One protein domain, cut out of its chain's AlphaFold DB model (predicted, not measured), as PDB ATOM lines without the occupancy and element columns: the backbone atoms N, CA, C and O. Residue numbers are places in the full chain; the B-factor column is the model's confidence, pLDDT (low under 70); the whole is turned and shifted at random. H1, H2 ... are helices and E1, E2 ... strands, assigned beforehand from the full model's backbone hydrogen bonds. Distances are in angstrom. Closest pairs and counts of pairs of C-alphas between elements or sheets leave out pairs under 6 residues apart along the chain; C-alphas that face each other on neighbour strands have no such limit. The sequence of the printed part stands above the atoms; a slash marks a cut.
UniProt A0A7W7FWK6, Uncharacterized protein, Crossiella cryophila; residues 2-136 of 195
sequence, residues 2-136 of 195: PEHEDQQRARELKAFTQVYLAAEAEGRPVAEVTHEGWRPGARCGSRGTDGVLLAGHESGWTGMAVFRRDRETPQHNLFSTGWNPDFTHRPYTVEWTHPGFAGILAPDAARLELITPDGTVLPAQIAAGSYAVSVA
ATOM      1  N   PRO A   2     169.357 167.522  98.415       67.50
ATOM      2  CA  PRO A   2     168.876 167.790  99.786       67.50
ATOM      3  C   PRO A   2     169.553 169.000 100.459       67.50
ATOM      4  O   PRO A   2     168.904 169.841 101.056       67.50
ATOM      5  N   GLU A   3     170.864 169.158 100.256       74.50
ATOM      6  CA  GLU A   3     171.679 170.175 100.940       74.50
ATOM      7  C   GLU A   3     171.230 171.632 100.708       74.50
ATOM      8  O   GLU A   3     171.321 172.469 101.603       74.50
ATOM      9  N   HIS A   4     170.712 171.953  99.518       81.62
ATOM     10  CA  HIS A   4     170.218 173.302  99.223       81.62
ATOM     11  C   HIS A   4     168.914 173.625  99.961       81.62
ATOM     12  O   HIS A   4     168.709 174.778 100.343       81.62
ATOM     13  N   GLU A   5     168.056 172.623 100.164       86.19
ATOM     14  CA  GLU A   5     166.801 172.779 100.895       86.19
ATOM     15  C   GLU A   5     167.080 172.952 102.392       86.19
ATOM     16  O   GLU A   5     166.597 173.914 102.987       86.19
ATOM     17  N   ASP A   6     167.957 172.129 102.971       87.00
ATOM     18  CA  ASP A   6     168.371 172.230 104.377       87.00
ATOM     19  C   ASP A   6     168.965 173.614 104.691       87.00
ATOM     20  O   ASP A   6     168.582 174.276 105.661       87.00
ATOM     21  N   GLN A   7     169.871 174.097 103.833       90.00
ATOM     22  CA  GLN A   7     170.472 175.425 103.980       90.00
ATOM     23  C   GLN A   7     169.440 176.548 103.860       90.00
ATOM     24  O   GLN A   7     169.547 177.566 104.550       90.00
ATOM     25  N   GLN A   8     168.457 176.397 102.973       92.31
ATOM     26  CA  GLN A   8     167.370 177.357 102.850       92.31
ATOM     27  C   GLN A   8     166.513 177.374 104.122       92.31
ATOM     28  O   GLN A   8     166.340 178.445 104.706       92.31
ATOM     29  N   ARG A   9     166.076 176.206 104.606       93.62
ATOM     30  CA  ARG A   9     165.275 176.080 105.833       93.62
ATOM     31  C   ARG A   9     166.003 176.629 107.053       93.62
ATOM     32  O   ARG A   9     165.385 177.279 107.891       93.62
ATOM     33  N   ALA A  10     167.322 176.457 107.129       92.44
ATOM     34  CA  ALA A  10     168.129 177.002 108.221       92.44
ATOM     35  C   ALA A  10     168.141 178.533 108.214       92.44
ATOM     36  O   ALA A  10     168.009 179.167 109.265       92.44
ATOM     37  N   ARG A  11     168.270 179.144 107.029       95.31
ATOM     38  CA  ARG A  11     168.205 180.603 106.884       95.31
ATOM     39  C   ARG A  11     166.828 181.145 107.257       95.31
ATOM     40  O   ARG A  11     166.759 182.136 107.982       95.31
ATOM     41  N   GLU A  12     165.765 180.491 106.807       96.50
ATOM     42  CA  GLU A  12     164.383 180.877 107.115       96.50
ATOM     43  C   GLU A  12     164.084 180.756 108.614       96.50
ATOM     44  O   GLU A  12     163.577 181.708 109.204       96.50
ATOM     45  N   LEU A  13     164.485 179.657 109.268       96.19
ATOM     46  CA  LEU A  13     164.319 179.477 110.714       96.19
ATOM     47  C   LEU A  13     165.069 180.557 111.511       96.19
ATOM     48  O   LEU A  13     164.552 181.096 112.496       96.19
ATOM     49  N   LYS A  14     166.283 180.915 111.075       95.94
ATOM     50  CA  LYS A  14     167.054 182.002 111.688       95.94
ATOM     51  C   LYS A  14     166.337 183.346 111.544       95.94
ATOM     52  O   LYS A  14     166.220 184.068 112.534       95.94
ATOM     53  N   ALA A  15     165.840 183.667 110.350       96.62
ATOM     54  CA  ALA A  15     165.099 184.901 110.095       96.62
ATOM     55  C   ALA A  15     163.788 184.951 110.901       96.62
ATOM     56  O   ALA A  15     163.512 185.942 111.575       96.62
ATOM     57  N   PHE A  16     163.045 183.843 110.945       97.44
ATOM     58  CA  PHE A  16     161.864 183.687 111.795       97.44
ATOM     59  C   PHE A  16     162.188 183.955 113.269       97.44
ATOM     60  O   PHE A  16     161.489 184.729 113.920       97.44
ATOM     61  N   THR A  17     163.279 183.382 113.785       95.44
ATOM     62  CA  THR A  17     163.698 183.587 115.181       95.44
ATOM     63  C   THR A  17     163.968 185.066 115.474       95.44
ATOM     64  O   THR A  17     163.612 185.556 116.543       95.44
ATOM     65  N   GLN A  18     164.556 185.807 114.531       94.62
ATOM     66  CA  GLN A  18     164.789 187.247 114.686       94.62
ATOM     67  C   GLN A  18     163.476 188.039 114.733       94.62
ATOM     68  O   GLN A  18     163.312 188.891 115.607       94.62
ATOM     69  N   VAL A  19     162.522 187.731 113.848       96.06
ATOM     70  CA  VAL A  19     161.191 188.363 113.849       96.06
ATOM     71  C   VAL A  19     160.436 188.044 115.141       96.06
ATOM     72  O   VAL A  19     159.842 188.941 115.740       96.06
ATOM     73  N   TYR A  20     160.505 186.793 115.606       94.88
ATOM     74  CA  TYR A  20     159.932 186.366 116.879       94.88
ATOM     75  C   TYR A  20     160.509 187.173 118.043       94.88
ATOM     76  O   TYR A  20     159.757 187.720 118.846       94.88
ATOM     77  N   LEU A  21     161.839 187.283 118.129       91.75
ATOM     78  CA  LEU A  21     162.504 188.020 119.205       91.75
ATOM     79  C   LEU A  21     162.186 189.518 119.160       91.75
ATOM     80  O   LEU A  21     162.024 190.125 120.213       91.75
ATOM     81  N   ALA A  22     162.051 190.112 117.972       93.12
ATOM     82  CA  ALA A  22     161.621 191.501 117.834       93.12
ATOM     83  C   ALA A  22     160.179 191.699 118.330       93.12
ATOM     84  O   ALA A  22     159.911 192.611 119.109       93.12
ATOM     85  N   ALA A  23     159.258 190.806 117.954       94.00
ATOM     86  CA  ALA A  23     157.884 190.832 118.449       94.00
ATOM     87  C   ALA A  23     157.827 190.651 119.977       94.00
ATOM     88  O   ALA A  23     157.139 191.411 120.659       94.00
ATOM     89  N   GLU A  24     158.600 189.706 120.520       90.88
ATOM     90  CA  GLU A  24     158.759 189.511 121.964       90.88
ATOM     91  C   GLU A  24     159.297 190.787 122.625       90.88
ATOM     92  O   GLU A  24     158.772 191.214 123.656       90.88
ATOM     93  N   ALA A  25     160.302 191.429 122.017       90.19
ATOM     94  CA  ALA A  25     160.917 192.651 122.517       90.19
ATOM     95  C   ALA A  25     159.917 193.821 122.606       90.19
ATOM     96  O   ALA A  25     159.900 194.580 123.580       90.19
ATOM     97  N   GLU A  26     159.043 193.920 121.615       93.69
ATOM     98  CA  GLU A  26     158.007 194.946 121.493       93.69
ATOM     99  C   GLU A  26     156.735 194.619 122.295       93.69
ATOM    100  O   GLU A  26     155.821 195.437 122.354       93.69
ATOM    101  N   GLY A  27     156.657 193.435 122.920       90.94
ATOM    102  CA  GLY A  27     155.469 192.983 123.651       90.94
ATOM    103  C   GLY A  27     154.289 192.621 122.744       90.94
ATOM    104  O   GLY A  27     153.144 192.620 123.196       90.94
ATOM    105  N   ARG A  28     154.548 192.327 121.465       94.06
ATOM    106  CA  ARG A  28     153.526 191.864 120.521       94.06
ATOM    107  C   ARG A  28     153.145 190.399 120.788       94.06
ATOM    108  O   ARG A  28     153.968 189.648 121.316       94.06
ATOM    109  N   PRO A  29     151.930 189.962 120.402       92.88
ATOM    110  CA  PRO A  29     151.505 188.569 120.531       92.88
ATOM    111  C   PRO A  29     152.405 187.625 119.723       92.88
ATOM    112  O   PRO A  29     152.241 187.449 118.518       92.88
ATOM    113  N   VAL A  30     153.375 186.997 120.391       93.06
ATOM    114  CA  VAL A  30     154.372 186.155 119.714       93.06
ATOM    115  C   VAL A  30     153.755 184.932 119.043       93.06
ATOM    116  O   VAL A  30     154.293 184.484 118.043       93.06
ATOM    117  N   ALA A  31     152.616 184.433 119.537       92.44
ATOM    118  CA  ALA A  31     151.904 183.277 118.985       92.44
ATOM    119  C   ALA A  31     151.385 183.493 117.548       92.44
ATOM    120  O   ALA A  31     151.144 182.524 116.834       92.44
ATOM    121  N   GLU A  32     151.227 184.749 117.126       93.62
ATOM    122  CA  GLU A  32     150.749 185.118 115.787       93.62
ATOM    123  C   GLU A  32     151.894 185.382 114.802       93.62
ATOM    124  O   GLU A  32     151.654 185.615 113.618       93.62
ATOM    125  N   VAL A  33     153.147 185.356 115.272       95.56
ATOM    126  CA  VAL A  33     154.308 185.592 114.416       95.56
ATOM    127  C   VAL A  33     154.418 184.467 113.400       95.56
ATOM    128  O   VAL A  33     154.549 183.297 113.753       95.56
ATOM    129  N   THR A  34     154.428 184.835 112.127       96.31
ATOM    130  CA  THR A  34     154.752 183.930 111.031       96.31
ATOM    131  C   THR A  34     155.828 184.560 110.159       96.31
ATOM    132  O   THR A  34     155.880 185.782 109.993       96.31
ATOM    133  N   HIS A  35     156.731 183.740 109.628       96.69
ATOM    134  CA  HIS A  35     157.754 184.202 108.693       96.69
ATOM    135  C   HIS A  35     158.222 183.038 107.830       96.69
ATOM    136  O   HIS A  35     158.663 182.031 108.376       96.69
ATOM    137  N   GLU A  36     158.115 183.167 106.504       95.56
ATOM    138  CA  GLU A  36     158.543 182.129 105.551       95.56
ATOM    139  C   GLU A  36     158.004 180.737 105.926       95.56
ATOM    140  O   GLU A  36     158.762 179.790 106.073       95.56
ATOM    141  N   GLY A  37     156.699 180.638 106.208       94.62
ATOM    142  CA  GLY A  37     156.035 179.384 106.590       94.62
ATOM    143  C   GLY A  37     156.308 178.886 108.017       94.62
ATOM    144  O   GLY A  37     155.633 177.955 108.458       94.62
ATOM    145  N   TRP A  38     157.241 179.487 108.763       97.06
ATOM    146  CA  TRP A  38     157.513 179.141 110.162       97.06
ATOM    147  C   TRP A  38     156.503 179.768 111.121       97.06
ATOM    148  O   TRP A  38     156.078 180.914 110.946       97.06
ATOM    149  N   ARG A  39     156.161 179.013 112.167       96.69
ATOM    150  CA  ARG A  39     155.252 179.389 113.250       96.69
ATOM    151  C   ARG A  39     155.827 178.957 114.600       96.69
ATOM    152  O   ARG A  39     156.481 177.912 114.681       96.69
ATOM    153  N   PRO A  40     155.573 179.722 115.671       96.75
ATOM    154  CA  PRO A  40     156.071 179.402 116.996       96.75
ATOM    155  C   PRO A  40     155.335 178.203 117.590       96.75
ATOM    156  O   PRO A  40     154.108 178.106 117.546       96.75
ATOM    157  N   GLY A  41     156.114 177.320 118.194       95.56
ATOM    158  CA  GLY A  41     155.662 176.345 119.166       95.56
ATOM    159  C   GLY A  41     155.837 176.866 120.592       95.56
ATOM    160  O   GLY A  41     155.876 178.072 120.860       95.56
ATOM    161  N   ALA A  42     155.914 175.931 121.530       95.19
ATOM    162  CA  ALA A  42     156.128 176.209 122.931       95.19
ATOM    163  C   ALA A  42     157.543 176.740 123.178       95.19
ATOM    164  O   ALA A  42     158.497 176.415 122.463       95.19
ATOM    165  N   ARG A  43     157.664 177.556 124.225       93.06
ATOM    166  CA  ARG A  43     158.926 178.126 124.677       93.06
ATOM    167  C   ARG A  43     159.130 177.826 126.157       93.06
ATOM    168  O   ARG A  43     158.197 177.941 126.940       93.06
ATOM    169  N   CYS A  44     160.343 177.451 126.543       90.31
ATOM    170  CA  CYS A  44     160.768 177.516 127.940       90.31
ATOM    171  C   CYS A  44     161.859 178.574 128.105       90.31
ATOM    172  O   CYS A  44     162.479 179.008 127.131       90.31
ATOM    173  N   GLY A  45     162.092 178.967 129.353       83.44
ATOM    174  CA  GLY A  45     162.923 180.114 129.687       83.44
ATOM    175  C   GLY A  45     162.139 181.425 129.656       83.44
ATOM    176  O   GLY A  45     161.160 181.588 128.927       83.44
ATOM    177  N   SER A  46     162.570 182.376 130.477       69.25
ATOM    178  CA  SER A  46     162.045 183.741 130.449       69.25
ATOM    179  C   SER A  46     162.635 184.558 129.292       69.25
ATOM    180  O   SER A  46     163.607 184.177 128.635       69.25
ATOM    181  N   ARG A  47     162.031 185.713 129.013       64.12
ATOM    182  CA  ARG A  47     162.500 186.643 127.982       64.12
ATOM    183  C   ARG A  47     163.967 187.033 128.230       64.12
ATOM    184  O   ARG A  47     164.301 187.527 129.303       64.12
ATOM    185  N   GLY A  48     164.831 186.823 127.235       59.59
ATOM    186  CA  GLY A  48     166.262 187.152 127.321       59.59
ATOM    187  C   GLY A  48     167.091 186.257 128.254       59.59
ATOM    188  O   GLY A  48     168.203 186.635 128.620       59.59
ATOM    189  N   THR A  49     166.573 185.098 128.666       69.56
ATOM    190  CA  THR A  49     167.331 184.097 129.432       69.56
ATOM    191  C   THR A  49     167.553 182.830 128.621       69.56
ATOM    192  O   THR A  49     167.044 182.699 127.508       69.56
ATOM    193  N   ASP A  50     168.292 181.890 129.206       82.56
ATOM    194  CA  ASP A  50     168.423 180.543 128.663       82.56
ATOM    195  C   ASP A  50     167.037 179.934 128.439       82.56
ATOM    196  O   ASP A  50     166.127 180.116 129.257       82.56
ATOM    197  N   GLY A  51     166.867 179.260 127.308       89.06
ATOM    198  CA  GLY A  51     165.577 178.728 126.902       89.06
ATOM    199  C   GLY A  51     165.636 177.974 125.585       89.06
ATOM    200  O   GLY A  51     166.649 177.976 124.885       89.06
ATOM    201  N   VAL A  52     164.518 177.363 125.219       92.44
ATOM    202  CA  VAL A  52     164.316 176.813 123.877       92.44
ATOM    203  C   VAL A  52     162.959 177.254 123.354       92.44
ATOM    204  O   VAL A  52     161.982 177.269 124.099       92.44
ATOM    205  N   LEU A  53     162.907 177.639 122.082       94.50
ATOM    206  CA  LEU A  53     161.678 177.834 121.316       94.50
ATOM    207  C   LEU A  53     161.585 176.711 120.290       94.50
ATOM    208  O   LEU A  53     162.468 176.588 119.441       94.50
ATOM    209  N   LEU A  54     160.510 175.934 120.347       95.12
ATOM    210  CA  LEU A  54     160.140 175.020 119.271       95.12
ATOM    211  C   LEU A  54     159.447 175.804 118.153       95.12
ATOM    212  O   LEU A  54     158.795 176.818 118.405       95.12
ATOM    213  N   ALA A  55     159.586 175.347 116.915       95.75
ATOM    214  CA  ALA A  55     158.950 175.951 115.754       95.75
ATOM    215  C   ALA A  55     158.525 174.878 114.746       95.75
ATOM    216  O   ALA A  55     159.224 173.883 114.536       95.75
ATOM    217  N   GLY A  56     157.374 175.103 114.118       94.00
ATOM    218  CA  GLY A  56     156.858 174.280 113.026       94.00
ATOM    219  C   GLY A  56     156.803 175.083 111.734       94.00
ATOM    220  O   GLY A  56     156.584 176.292 111.762       94.00
ATOM    221  N   HIS A  57     156.988 174.412 110.606       94.56
ATOM    222  CA  HIS A  57     156.904 174.988 109.272       94.56
ATOM    223  C   HIS A  57     155.771 174.324 108.480       94.56
ATOM    224  O   HIS A  57     155.507 173.132 108.629       94.56
ATOM    225  N   GLU A  58     155.118 175.074 107.595       92.38
ATOM    226  CA  GLU A  58     153.955 174.609 106.818       92.38
ATOM    227  C   GLU A  58     154.246 173.409 105.899       92.38
ATOM    228  O   GLU A  58     153.341 172.643 105.580       92.38
ATOM    229  N   SER A  59     155.507 173.197 105.514       89.62
ATOM    230  CA  SER A  59     155.929 172.004 104.760       89.62
ATOM    231  C   SER A  59     156.147 170.749 105.620       89.62
ATOM    232  O   SER A  59     156.599 169.735 105.097       89.62
ATOM    233  N   GLY A  60     155.875 170.809 106.928       87.62
ATOM    234  CA  GLY A  60     156.087 169.708 107.876       87.62
ATOM    235  C   GLY A  60     157.468 169.695 108.534       87.62
ATOM    236  O   GLY A  60     157.712 168.890 109.429       87.62
ATOM    237  N   TRP A  61     158.363 170.604 108.142       91.12
ATOM    238  CA  TRP A  61     159.634 170.794 108.833       91.12
ATOM    239  C   TRP A  61     159.405 171.299 110.247       91.12
ATOM    240  O   TRP A  61     158.488 172.076 110.514       91.12
ATOM    241  N   THR A  62     160.292 170.906 111.147       92.00
ATOM    242  CA  THR A  62     160.324 171.474 112.491       92.00
ATOM    243  C   THR A  62     161.730 171.911 112.842       92.00
ATOM    244  O   THR A  62     162.710 171.527 112.197       92.00
ATOM    245  N   GLY A  63     161.827 172.767 113.845       93.50
ATOM    246  CA  GLY A  63     163.101 173.260 114.313       93.50
ATOM    247  C   GLY A  63     163.018 173.754 115.739       93.50
ATOM    248  O   GLY A  63     161.941 173.892 116.322       93.50
ATOM    249  N   MET A  64     164.187 174.029 116.293       93.12
ATOM    250  CA  MET A  64     164.316 174.675 117.587       93.12
ATOM    251  C   MET A  64     165.334 175.803 117.515       93.12
ATOM    252  O   MET A  64     166.332 175.703 116.800       93.12
ATOM    253  N   ALA A  65     165.086 176.853 118.289       93.38
ATOM    254  CA  ALA A  65     166.057 177.883 118.611       93.38
ATOM    255  C   ALA A  65     166.424 177.760 120.094       93.38
ATOM    256  O   ALA A  65     165.565 177.926 120.961       93.38
ATOM    257  N   VAL A  66     167.690 177.463 120.380       91.06
ATOM    258  CA  VAL A  66     168.238 177.393 121.737       91.06
ATOM    259  C   VAL A  66     168.861 178.742 122.070       91.06
ATOM    260  O   VAL A  66     169.811 179.187 121.419       91.06
ATOM    261  N   PHE A  67     168.307 179.397 123.083       88.94
ATOM    262  CA  PHE A  67     168.797 180.661 123.612       88.94
ATOM    263  C   PHE A  67     169.748 180.367 124.760       88.94
ATOM    264  O   PHE A  67     169.413 179.592 125.658       88.94
ATOM    265  N   ARG A  68     170.920 181.000 124.733       82.06
ATOM    266  CA  ARG A  68     171.850 180.994 125.857       82.06
ATOM    267  C   ARG A  68     172.317 182.413 126.137       82.06
ATOM    268  O   ARG A  68     172.615 183.157 125.205       82.06
ATOM    269  N   ARG A  69     172.378 182.796 127.407       77.69
ATOM    270  CA  ARG A  69     172.748 184.139 127.872       77.69
ATOM    271  C   ARG A  69     174.193 184.497 127.523       77.69
ATOM    272  O   ARG A  69     174.512 185.669 127.365       77.69
ATOM    273  N   ASP A  70     175.057 183.497 127.409       75.44
ATOM    274  CA  ASP A  70     176.463 183.636 127.029       75.44
ATOM    275  C   ASP A  70     176.675 183.776 125.510       75.44
ATOM    276  O   ASP A  70     177.815 183.914 125.067       75.44
ATOM    277  N   ARG A  71     175.604 183.747 124.701       75.25
ATOM    278  CA  ARG A  71     175.677 183.846 123.240       75.25
ATOM    279  C   ARG A  71     174.795 184.957 122.696       75.25
ATOM    280  O   ARG A  71     173.619 185.072 123.015       75.25
ATOM    281  N   GLU A  72     175.367 185.731 121.779       76.25
ATOM    282  CA  GLU A  72     174.644 186.791 121.072       76.25
ATOM    283  C   GLU A  72     173.609 186.230 120.084       76.25
ATOM    284  O   GLU A  72     172.563 186.834 119.857       76.25
ATOM    285  N   THR A  73     173.884 185.058 119.500       82.62
ATOM    286  CA  THR A  73     172.994 184.425 118.519       82.62
ATOM    287  C   THR A  73     172.472 183.079 119.022       82.62
ATOM    288  O   THR A  73     173.262 182.278 119.535       82.62
ATOM    289  N   PRO A  74     171.161 182.799 118.868       88.50
ATOM    290  CA  PRO A  74     170.603 181.489 119.185       88.50
ATOM    291  C   PRO A  74     171.221 180.399 118.308       88.50
ATOM    292  O   PRO A  74     171.556 180.647 117.147       88.50
ATOM    293  N   GLN A  75     171.329 179.188 118.851       89.25
ATOM    294  CA  GLN A  75     171.647 178.000 118.057       89.25
ATOM    295  C   GLN A  75     170.367 177.427 117.452       89.25
ATOM    296  O   GLN A  75     169.325 177.437 118.104       89.25
ATOM    297  N   HIS A  76     170.452 176.894 116.235       92.44
ATOM    298  CA  HIS A  76     169.303 176.350 115.518       92.44
ATOM    299  C   HIS A  76     169.526 174.887 115.169       92.44
ATOM    300  O   HIS A  76     170.549 174.557 114.572       92.44
ATOM    301  N   ASN A  77     168.549 174.039 115.487       89.75
ATOM    302  CA  ASN A  77     168.500 172.657 115.009       89.75
ATOM    303  C   ASN A  77     167.261 172.473 114.127       89.75
ATOM    304  O   ASN A  77     166.208 173.049 114.414       89.75
ATOM    305  N   LEU A  78     167.397 171.685 113.060       90.31
ATOM    306  CA  LEU A  78     166.347 171.397 112.085       90.31
ATOM    307  C   LEU A  78     166.057 169.904 112.018       90.31
ATOM    308  O   LEU A  78     166.974 169.088 112.094       90.31
ATOM    309  N   PHE A  79     164.794 169.574 111.763       84.00
ATOM    310  CA  PHE A  79     164.319 168.203 111.620       84.00
ATOM    311  C   PHE A  79     163.446 168.107 110.361       84.00
ATOM    312  O   PHE A  79     162.340 168.657 110.302       84.00
ATOM    313  N   SER A  80     163.985 167.447 109.331       68.69
ATOM    314  CA  SER A  80     163.476 167.467 107.950       68.69
ATOM    315  C   SER A  80     162.230 166.620 107.705       68.69
ATOM    316  O   SER A  80     161.428 166.944 106.834       68.69
ATOM    317  N   THR A  81     162.011 165.571 108.493       61.31
ATOM    318  CA  THR A  81     160.779 164.763 108.466       61.31
ATOM    319  C   THR A  81     159.732 165.254 109.466       61.31
ATOM    320  O   THR A  81     158.795 164.526 109.783       61.31
ATOM    321  N   GLY A  82     159.931 166.456 110.014       62.53
ATOM    322  CA  GLY A  82     159.300 166.851 111.262       62.53
ATOM    323  C   GLY A  82     159.773 165.977 112.426       62.53
ATOM    324  O   GLY A  82     160.623 165.092 112.275       62.53
ATOM    325  N   TRP A  83     159.196 166.213 113.595       66.12
ATOM    326  CA  TRP A  83     159.210 165.230 114.666       66.12
ATOM    327  C   TRP A  83     158.362 164.054 114.169       66.12
ATOM    328  O   TRP A  83     157.217 164.269 113.778       66.12
ATOM    329  N   ASN A  84     158.903 162.836 114.110       67.50
ATOM    330  CA  ASN A  84     158.129 161.629 113.796       67.50
ATOM    331  C   ASN A  84     157.843 160.889 115.111       67.50
ATOM    332  O   ASN A  84     158.539 159.919 115.421       67.50
ATOM    333  N   PRO A  85     156.924 161.406 115.944       79.38
ATOM    334  CA  PRO A  85     156.777 160.936 117.302       79.38
ATOM    335  C   PRO A  85     156.142 159.548 117.352       79.38
ATOM    336  O   PRO A  85     155.138 159.277 116.694       79.38
ATOM    337  N   ASP A  86     156.695 158.692 118.205       85.44
ATOM    338  CA  ASP A  86     156.033 157.474 118.647       85.44
ATOM    339  C   ASP A  86     155.326 157.741 119.979       85.44
ATOM    340  O   ASP A  86     155.963 157.889 121.023       85.44
ATOM    341  N   PHE A  87     153.994 157.797 119.937       92.62
ATOM    342  CA  PHE A  87     153.158 158.013 121.118       92.62
ATOM    343  C   PHE A  87     152.660 156.713 121.768       92.62
ATOM    344  O   PHE A  87     151.790 156.747 122.638       92.62
ATOM    345  N   THR A  88     153.188 155.551 121.367       89.31
ATOM    346  CA  THR A  88     152.708 154.241 121.846       89.31
ATOM    347  C   THR A  88     152.896 154.065 123.354       89.31
ATOM    348  O   THR A  88     152.097 153.395 124.007       89.31
ATOM    349  N   HIS A  89     153.936 154.678 123.922       88.69
ATOM    350  CA  HIS A  89     154.248 154.576 125.351       88.69
ATOM    351  C   HIS A  89     153.785 155.783 126.164       88.69
ATOM    352  O   HIS A  89     153.455 155.645 127.341       88.69
ATOM    353  N   ARG A  90     153.784 156.966 125.549       94.62
ATOM    354  CA  ARG A  90     153.466 158.240 126.190       94.62
ATOM    355  C   ARG A  90     152.749 159.139 125.193       94.62
ATOM    356  O   ARG A  90     153.181 159.200 124.047       94.62
ATOM    357  N   PRO A  91     151.739 159.918 125.610       96.25
ATOM    358  CA  PRO A  91     151.054 160.874 124.739       96.25
ATOM    359  C   PRO A  91     151.893 162.146 124.482       96.25
ATOM    360  O   PRO A  91     151.353 163.246 124.370       96.25
ATOM    361  N   TYR A  92     153.222 162.010 124.449       95.81
ATOM    362  CA  TYR A  92     154.194 163.051 124.135       95.81
ATOM    363  C   TYR A  92     155.576 162.441 123.817       95.81
ATOM    364  O   TYR A  92     155.875 161.320 124.236       95.81
ATOM    365  N   THR A  93     156.437 163.196 123.131       93.88
ATOM    366  CA  THR A  93     157.868 162.893 122.949       93.88
ATOM    367  C   THR A  93     158.745 163.931 123.623       93.88
ATOM    368  O   THR A  93     158.332 165.073 123.798       93.88
ATOM    369  N   VAL A  94     159.963 163.534 123.993       92.25
ATOM    370  CA  VAL A  94     160.965 164.424 124.584       92.25
ATOM    371  C   VAL A  94     162.034 164.686 123.541       92.25
ATOM    372  O   VAL A  94     162.761 163.775 123.159       92.25
ATOM    373  N   GLU A  95     162.127 165.934 123.107       89.25
ATOM    374  CA  GLU A  95     163.044 166.352 122.045       89.25
ATOM    375  C   GLU A  95     164.231 167.145 122.582       89.25
ATOM    376  O   GLU A  95     165.275 167.267 121.938       89.25
ATOM    377  N   TRP A  96     164.065 167.719 123.772       89.50
ATOM    378  CA  TRP A  96     165.072 168.546 124.406       89.50
ATOM    379  C   TRP A  96     164.918 168.501 125.927       89.50
ATOM    380  O   TRP A  96     163.806 168.608 126.447       89.50
ATOM    381  N   THR A  97     166.036 168.346 126.638       89.56
ATOM    382  CA  THR A  97     166.070 168.219 128.107       89.56
ATOM    383  C   THR A  97     166.840 169.341 128.809       89.56
ATOM    384  O   THR A  97     166.806 169.425 130.035       89.56
ATOM    385  N   HIS A  98     167.510 170.234 128.070       85.25
ATOM    386  CA  HIS A  98     168.326 171.295 128.664       85.25
ATOM    387  C   HIS A  98     168.522 172.495 127.717       85.25
ATOM    388  O   HIS A  98     169.148 172.317 126.676       85.25
ATOM    389  N   PRO A  99     168.045 173.719 128.035       77.00
ATOM    390  CA  PRO A  99     167.793 174.257 129.383       77.00
ATOM    391  C   PRO A  99     166.360 174.095 129.919       77.00
ATOM    392  O   PRO A  99     165.938 174.820 130.816       77.00
ATOM    393  N   GLY A 100     165.588 173.153 129.390       86.31
ATOM    394  CA  GLY A 100     164.260 172.824 129.902       86.31
ATOM    395  C   GLY A 100     163.747 171.527 129.298       86.31
ATOM    396  O   GLY A 100     164.444 170.891 128.515       86.31
ATOM    397  N   PHE A 101     162.524 171.150 129.651       92.88
ATOM    398  CA  PHE A 101     161.902 169.911 129.196       92.88
ATOM    399  C   PHE A 101     160.885 170.218 128.098       92.88
ATOM    400  O   PHE A 101     159.835 170.803 128.373       92.88
ATOM    401  N   ALA A 102     161.204 169.876 126.851       94.31
ATOM    402  CA  ALA A 102     160.406 170.264 125.694       94.31
ATOM    403  C   ALA A 102     160.268 169.137 124.669       94.31
ATOM    404  O   ALA A 102     161.137 168.271 124.533       94.31
ATOM    405  N   GLY A 103     159.171 169.184 123.922       93.81
ATOM    406  CA  GLY A 103     158.898 168.236 122.856       93.81
ATOM    407  C   GLY A 103     157.501 168.389 122.275       93.81
ATOM    408  O   GLY A 103     156.944 169.491 122.250       93.81
ATOM    409  N   ILE A 104     156.943 167.291 121.774       94.19
ATOM    410  CA  ILE A 104     155.686 167.277 121.016       94.19
ATOM    411  C   ILE A 104     154.620 166.495 121.766       94.19
ATOM    412  O   ILE A 104     154.915 165.486 122.398       94.19
ATOM    413  N   LEU A 105     153.378 166.970 121.710       95.12
ATOM    414  CA  LEU A 105     152.215 166.304 122.286       95.12
ATOM    415  C   LEU A 105     151.517 165.429 121.247       95.12
ATOM    416  O   LEU A 105     151.467 165.762 120.060       95.12
ATOM    417  N   ALA A 106     150.913 164.339 121.713       95.19
ATOM    418  CA  ALA A 106     149.945 163.604 120.915       95.19
ATOM    419  C   ALA A 106     148.737 164.501 120.567       95.19
ATOM    420  O   ALA A 106     148.403 165.398 121.344       95.19
ATOM    421  N   PRO A 107     148.047 164.278 119.432       92.94
ATOM    422  CA  PRO A 107     146.931 165.130 119.007       92.94
ATOM    423  C   PRO A 107     145.775 165.256 120.013       92.94
ATOM    424  O   PRO A 107     145.041 166.242 119.976       92.94
ATOM    425  N   ASP A 108     145.583 164.262 120.880       93.94
ATOM    426  CA  ASP A 108     144.557 164.245 121.925       93.94
ATOM    427  C   ASP A 108     145.029 164.845 123.262       93.94
ATOM    428  O   ASP A 108     144.198 165.143 124.122       93.94
ATOM    429  N   ALA A 109     146.332 165.077 123.431       97.31
ATOM    430  CA  ALA A 109     146.904 165.704 124.611       97.31
ATOM    431  C   ALA A 109     146.804 167.235 124.532       97.31
ATOM    432  O   ALA A 109     147.269 167.876 123.591       97.31
ATOM    433  N   ALA A 110     146.220 167.836 125.567       96.88
ATOM    434  CA  ALA A 110     145.963 169.275 125.639       96.88
ATOM    435  C   ALA A 110     146.657 169.962 126.821       96.88
ATOM    436  O   ALA A 110     146.791 171.186 126.831       96.88
ATOM    437  N   ARG A 111     147.086 169.194 127.828       98.00
ATOM    438  CA  ARG A 111     147.789 169.706 129.007       98.00
ATOM    439  C   ARG A 111     148.878 168.738 129.433       98.00
ATOM    440  O   ARG A 111     148.617 167.543 129.527       98.00
ATOM    441  N   LEU A 112     150.048 169.277 129.760       98.50
ATOM    442  CA  LEU A 112     151.157 168.550 130.362       98.50
ATOM    443  C   LEU A 112     151.587 169.266 131.643       98.50
ATOM    444  O   LEU A 112     151.763 170.485 131.668       98.50
ATOM    445  N   GLU A 113     151.739 168.486 132.699       98.50
ATOM    446  CA  GLU A 113     152.288 168.890 133.985       98.50
ATOM    447  C   GLU A 113     153.534 168.046 134.236       98.50
ATOM    448  O   GLU A 113     153.484 166.819 134.142       98.50
ATOM    449  N   LEU A 114     154.645 168.699 134.551       97.94
ATOM    450  CA  LEU A 114     155.856 168.035 134.998       97.94
ATOM    451  C   LEU A 114     155.941 168.166 136.520       97.94
ATOM    452  O   LEU A 114     155.794 169.257 137.064       97.94
ATOM    453  N   ILE A 115     156.154 167.060 137.212       98.25
ATOM    454  CA  ILE A 115     156.140 166.969 138.667       98.25
ATOM    455  C   ILE A 115     157.556 166.644 139.121       98.25
ATOM    456  O   ILE A 115     158.133 165.637 138.711       98.25
ATOM    457  N   THR A 116     158.114 167.520 139.943       96.62
ATOM    458  CA  THR A 116     159.440 167.358 140.549       96.62
ATOM    459  C   THR A 116     159.429 166.261 141.627       96.62
ATOM    460  O   THR A 116     158.363 165.913 142.150       96.62
ATOM    461  N   PRO A 117     160.606 165.769 142.056       96.06
ATOM    462  CA  PRO A 117     160.706 164.791 143.145       96.06
ATOM    463  C   PRO A 117     160.102 165.257 144.481       96.06
ATOM    464  O   PRO A 117     159.648 164.435 145.274       96.06
ATOM    465  N   ASP A 118     160.065 166.571 144.734       95.88
ATOM    466  CA  ASP A 118     159.439 167.158 145.928       95.88
ATOM    467  C   ASP A 118     157.915 167.369 145.796       95.88
ATOM    468  O   ASP A 118     157.268 167.841 146.732       95.88
ATOM    469  N   GLY A 119     157.327 166.990 144.655       96.94
ATOM    470  CA  GLY A 119     155.895 167.090 144.377       96.94
ATOM    471  C   GLY A 119     155.440 168.437 143.808       96.94
ATOM    472  O   GLY A 119     154.241 168.621 143.584       96.94
ATOM    473  N   THR A 120     156.356 169.373 143.548       97.69
ATOM    474  CA  THR A 120     156.043 170.634 142.863       97.69
ATOM    475  C   THR A 120     155.546 170.371 141.444       97.69
ATOM    476  O   THR A 120     156.178 169.668 140.659       97.69
ATOM    477  N   VAL A 121     154.409 170.974 141.094       97.81
ATOM    478  CA  VAL A 121     153.809 170.866 139.759       97.81
ATOM    479  C   VAL A 121     154.237 172.054 138.901       97.81
ATOM    480  O   VAL A 121     153.894 173.201 139.189       97.81
ATOM    481  N   LEU A 122     154.960 171.767 137.824       96.75
ATOM    482  CA  LEU A 122     155.406 172.718 136.813       96.75
ATOM    483  C   LEU A 122     154.514 172.577 135.565       96.75
ATOM    484  O   LEU A 122     154.597 171.566 134.862       96.75
ATOM    485  N   PRO A 123     153.641 173.554 135.264       96.81
ATOM    486  CA  PRO A 123     152.799 173.487 134.076       96.81
ATOM    487  C   PRO A 123     153.628 173.728 132.810       96.81
ATOM    488  O   PRO A 123     154.482 174.617 132.772       96.81
ATOM    489  N   ALA A 124     153.348 172.970 131.752       96.81
ATOM    490  CA  ALA A 124     153.935 173.230 130.446       96.81
ATOM    491  C   ALA A 124     153.278 174.434 129.763       96.81
ATOM    492  O   ALA A 124     152.054 174.582 129.762       96.81
ATOM    493  N   GLN A 125     154.091 175.247 129.090       95.44
ATOM    494  CA  GLN A 125     153.598 176.068 127.995       95.44
ATOM    495  C   GLN A 125     153.294 175.144 126.816       95.44
ATOM    496  O   GLN A 125     154.126 174.316 126.455       95.44
ATOM    497  N   ILE A 126     152.125 175.303 126.198       95.31
ATOM    498  CA  ILE A 126     151.710 174.522 125.032       95.31
ATOM    499  C   ILE A 126     151.359 175.478 123.900       95.31
ATOM    500  O   ILE A 126     150.615 176.438 124.097       95.31
ATOM    501  N   ALA A 127     151.899 175.216 122.713       94.25
ATOM    502  CA  ALA A 127     151.560 175.946 121.500       94.25
ATOM    503  C   ALA A 127     151.836 175.086 120.263       94.25
ATOM    504  O   ALA A 127     152.846 174.384 120.196       94.25
ATOM    505  N   ALA A 128     150.926 175.145 119.287       91.19
ATOM    506  CA  ALA A 128     151.047 174.456 118.000       91.19
ATOM    507  C   ALA A 128     151.427 172.959 118.115       91.19
ATOM    508  O   ALA A 128     152.297 172.479 117.397       91.19
ATOM    509  N   GLY A 129     150.805 172.226 119.050       91.12
ATOM    510  CA  GLY A 129     151.061 170.791 119.263       91.12
ATOM    511  C   GLY A 129     152.389 170.462 119.957       91.12
ATOM    512  O   GLY A 129     152.709 169.296 120.148       91.12
ATOM    513  N   SER A 130     153.153 171.473 120.364       94.75
ATOM    514  CA  SER A 130     154.387 171.314 121.133       94.75
ATOM    515  C   SER A 130     154.214 171.777 122.574       94.75
ATOM    516  O   SER A 130     153.316 172.572 122.871       94.75
ATOM    517  N   TYR A 131     155.082 171.297 123.457       96.25
ATOM    518  CA  TYR A 131     155.123 171.682 124.860       96.25
ATOM    519  C   TYR A 131     156.543 172.069 125.285       96.25
ATOM    520  O   TYR A 131     157.532 171.602 124.719       96.25
ATOM    521  N   ALA A 132     156.642 172.919 126.303       95.94
ATOM    522  CA  ALA A 132     157.904 173.276 126.930       95.94
ATOM    523  C   ALA A 132     157.688 173.621 128.408       95.94
ATOM    524  O   ALA A 132     156.771 174.364 128.762       95.94
ATOM    525  N   VAL A 133     158.542 173.087 129.274       95.44
ATOM    526  CA  VAL A 133     158.545 173.327 130.717       95.44
ATOM    527  C   VAL A 133     159.887 173.939 131.093       95.44
ATOM    528  O   VAL A 133     160.946 173.387 130.787       95.44
ATOM    529  N   SER A 134     159.850 175.083 131.772       92.50
ATOM    530  CA  SER A 134     161.045 175.670 132.382       92.50
ATOM    531  C   SER A 134     161.392 174.882 133.639       92.50
ATOM    532  O   SER A 134     160.603 174.862 134.584       92.50
ATOM    533  N   VAL A 135     162.561 174.244 133.654       89.81
ATOM    534  CA  VAL A 135     163.039 173.452 134.793       89.81
ATOM    535  C   VAL A 135     164.342 174.058 135.292       89.81
ATOM    536  O   VAL A 135     165.272 174.265 134.518       89.81
ATOM    537  N   ALA A 136     164.405 174.357 136.587       86.94
ATOM    538  CA  ALA A 136     165.640 174.778 137.236       86.94
ATOM    539  C   ALA A 136     166.435 173.529 137.637       86.94
ATOM    540  O   ALA A 136     166.202 172.965 138.703       86.94
TER     541      ALA A 136
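What this domain is: This is residues 2 to 136 of the 195 residues of an uncharacterized protein of Crossiella cryophila (UniProt A0A7W7FWK6). The model is a stack of layers: the long helix H1 slants across one face of a strongly twisted sheet E1 to E4, the sheet E5 E6 E10 E9 partly covers that sheet's other face with E1 and E2 nearest to it, and the hairpin of E7 and E8 lies at the far end from H1. The long link of residues 80 to 91 runs from E4 to the second sheet. The printed part has 135 residues with one named helix and ten named strands, H1 first and then E1 to E10. The sheets run E1 E2 E3 E4, E5 E6 E10 E9 and E7 E8, each antiparallel, and the class is mixed, helices and strands. The whole is compact, with a radius of gyration of the C-alphas of 14.6 A and spans of 45 by 34 by 25 A.

Where its parts are: H1, residues 2 to 26, begins with C-alpha 2 at (168.876, 167.790, 99.786) and is 36.4 A from first to last C-alpha. E1, residues 38 to 44, is 18.1 A long; its first C-alpha is at (157.513, 179.141, 110.162). E2, residues 51 to 57, is 20.0 A, E3, residues 62 to 67, is 16.7 A, and E4, residues 75 to 79, is 13.8 A. E5 holds residues 92 to 96 and E6 residues 100 to 105, the latter 15.7 A long. E7, residues 111 to 115, is 13.1 A. E8 holds residues 121 to 123 and E9 residues 125 to 127. E10, residues 130 to 134, is 13.8 A and ends with C-alpha 134 at (161.045, 175.670, 132.382).

How they stand to each other: H1 is on the sheet E1 E2 E3 E4, two layers with the helix on one face, at a height over the sheet of 7.8 A. It lies over E2, E3 and E4 and runs slantwise to the strands, at 50 degrees to E3 on the local plane. The closest C-alphas of H1 and E4 are those of Ala 10 and Leu 78, 7.0 A apart. Every O i to N i+4 pair of H1 is within hydrogen-bond range. E1 to E4 form a meander, each strand the antiparallel neighbour of the one before. N 41 and O 54 join E1 and E2 at 2.7 A, N 55 and O 63 join E2 and E3 at 2.8 A, and N 66 and O 75 join E3 and E4 at 2.8 A, each within hydrogen-bond range. The three sheets form a stack of sheets, face to face in turn. Between the first and the second, the parts that face each other are 9.2 A centre to centre, with the strands at 18 degrees. The closest C-alphas of E1 and E9 are those of Gly 41 and Ala 127, 4.7 A apart. In the second sheet E5 and E9 are edge strands; N 93 and O 104 of E5 and E6 are 2.8 A apart, N 133 and O 101 of E10 and E6 2.8 A, and N 125 and O 132 of E9 and E10 2.8 A. E7 and E8 are a hairpin, with N 122 and O 114 at 2.8 A. Their sheet faces the second one at 9.9 A centre to centre, the strands at 40 degrees. E8 runs on into E9 across a break of 1 residue, at 26 degrees. H1 and E10 are apart.

The domain as a whole: The two C-alphas farthest apart are those of His 4 and Asp 118, at 48.3 A. The printed part has no cut. The links H1 to E1, of 11 residues, and E4 to E5, of 12 residues, are long. The mean pLDDT of the printed part is 90.1; residue 2, residues 46 to 49 and residues 80 to 84 are under 70.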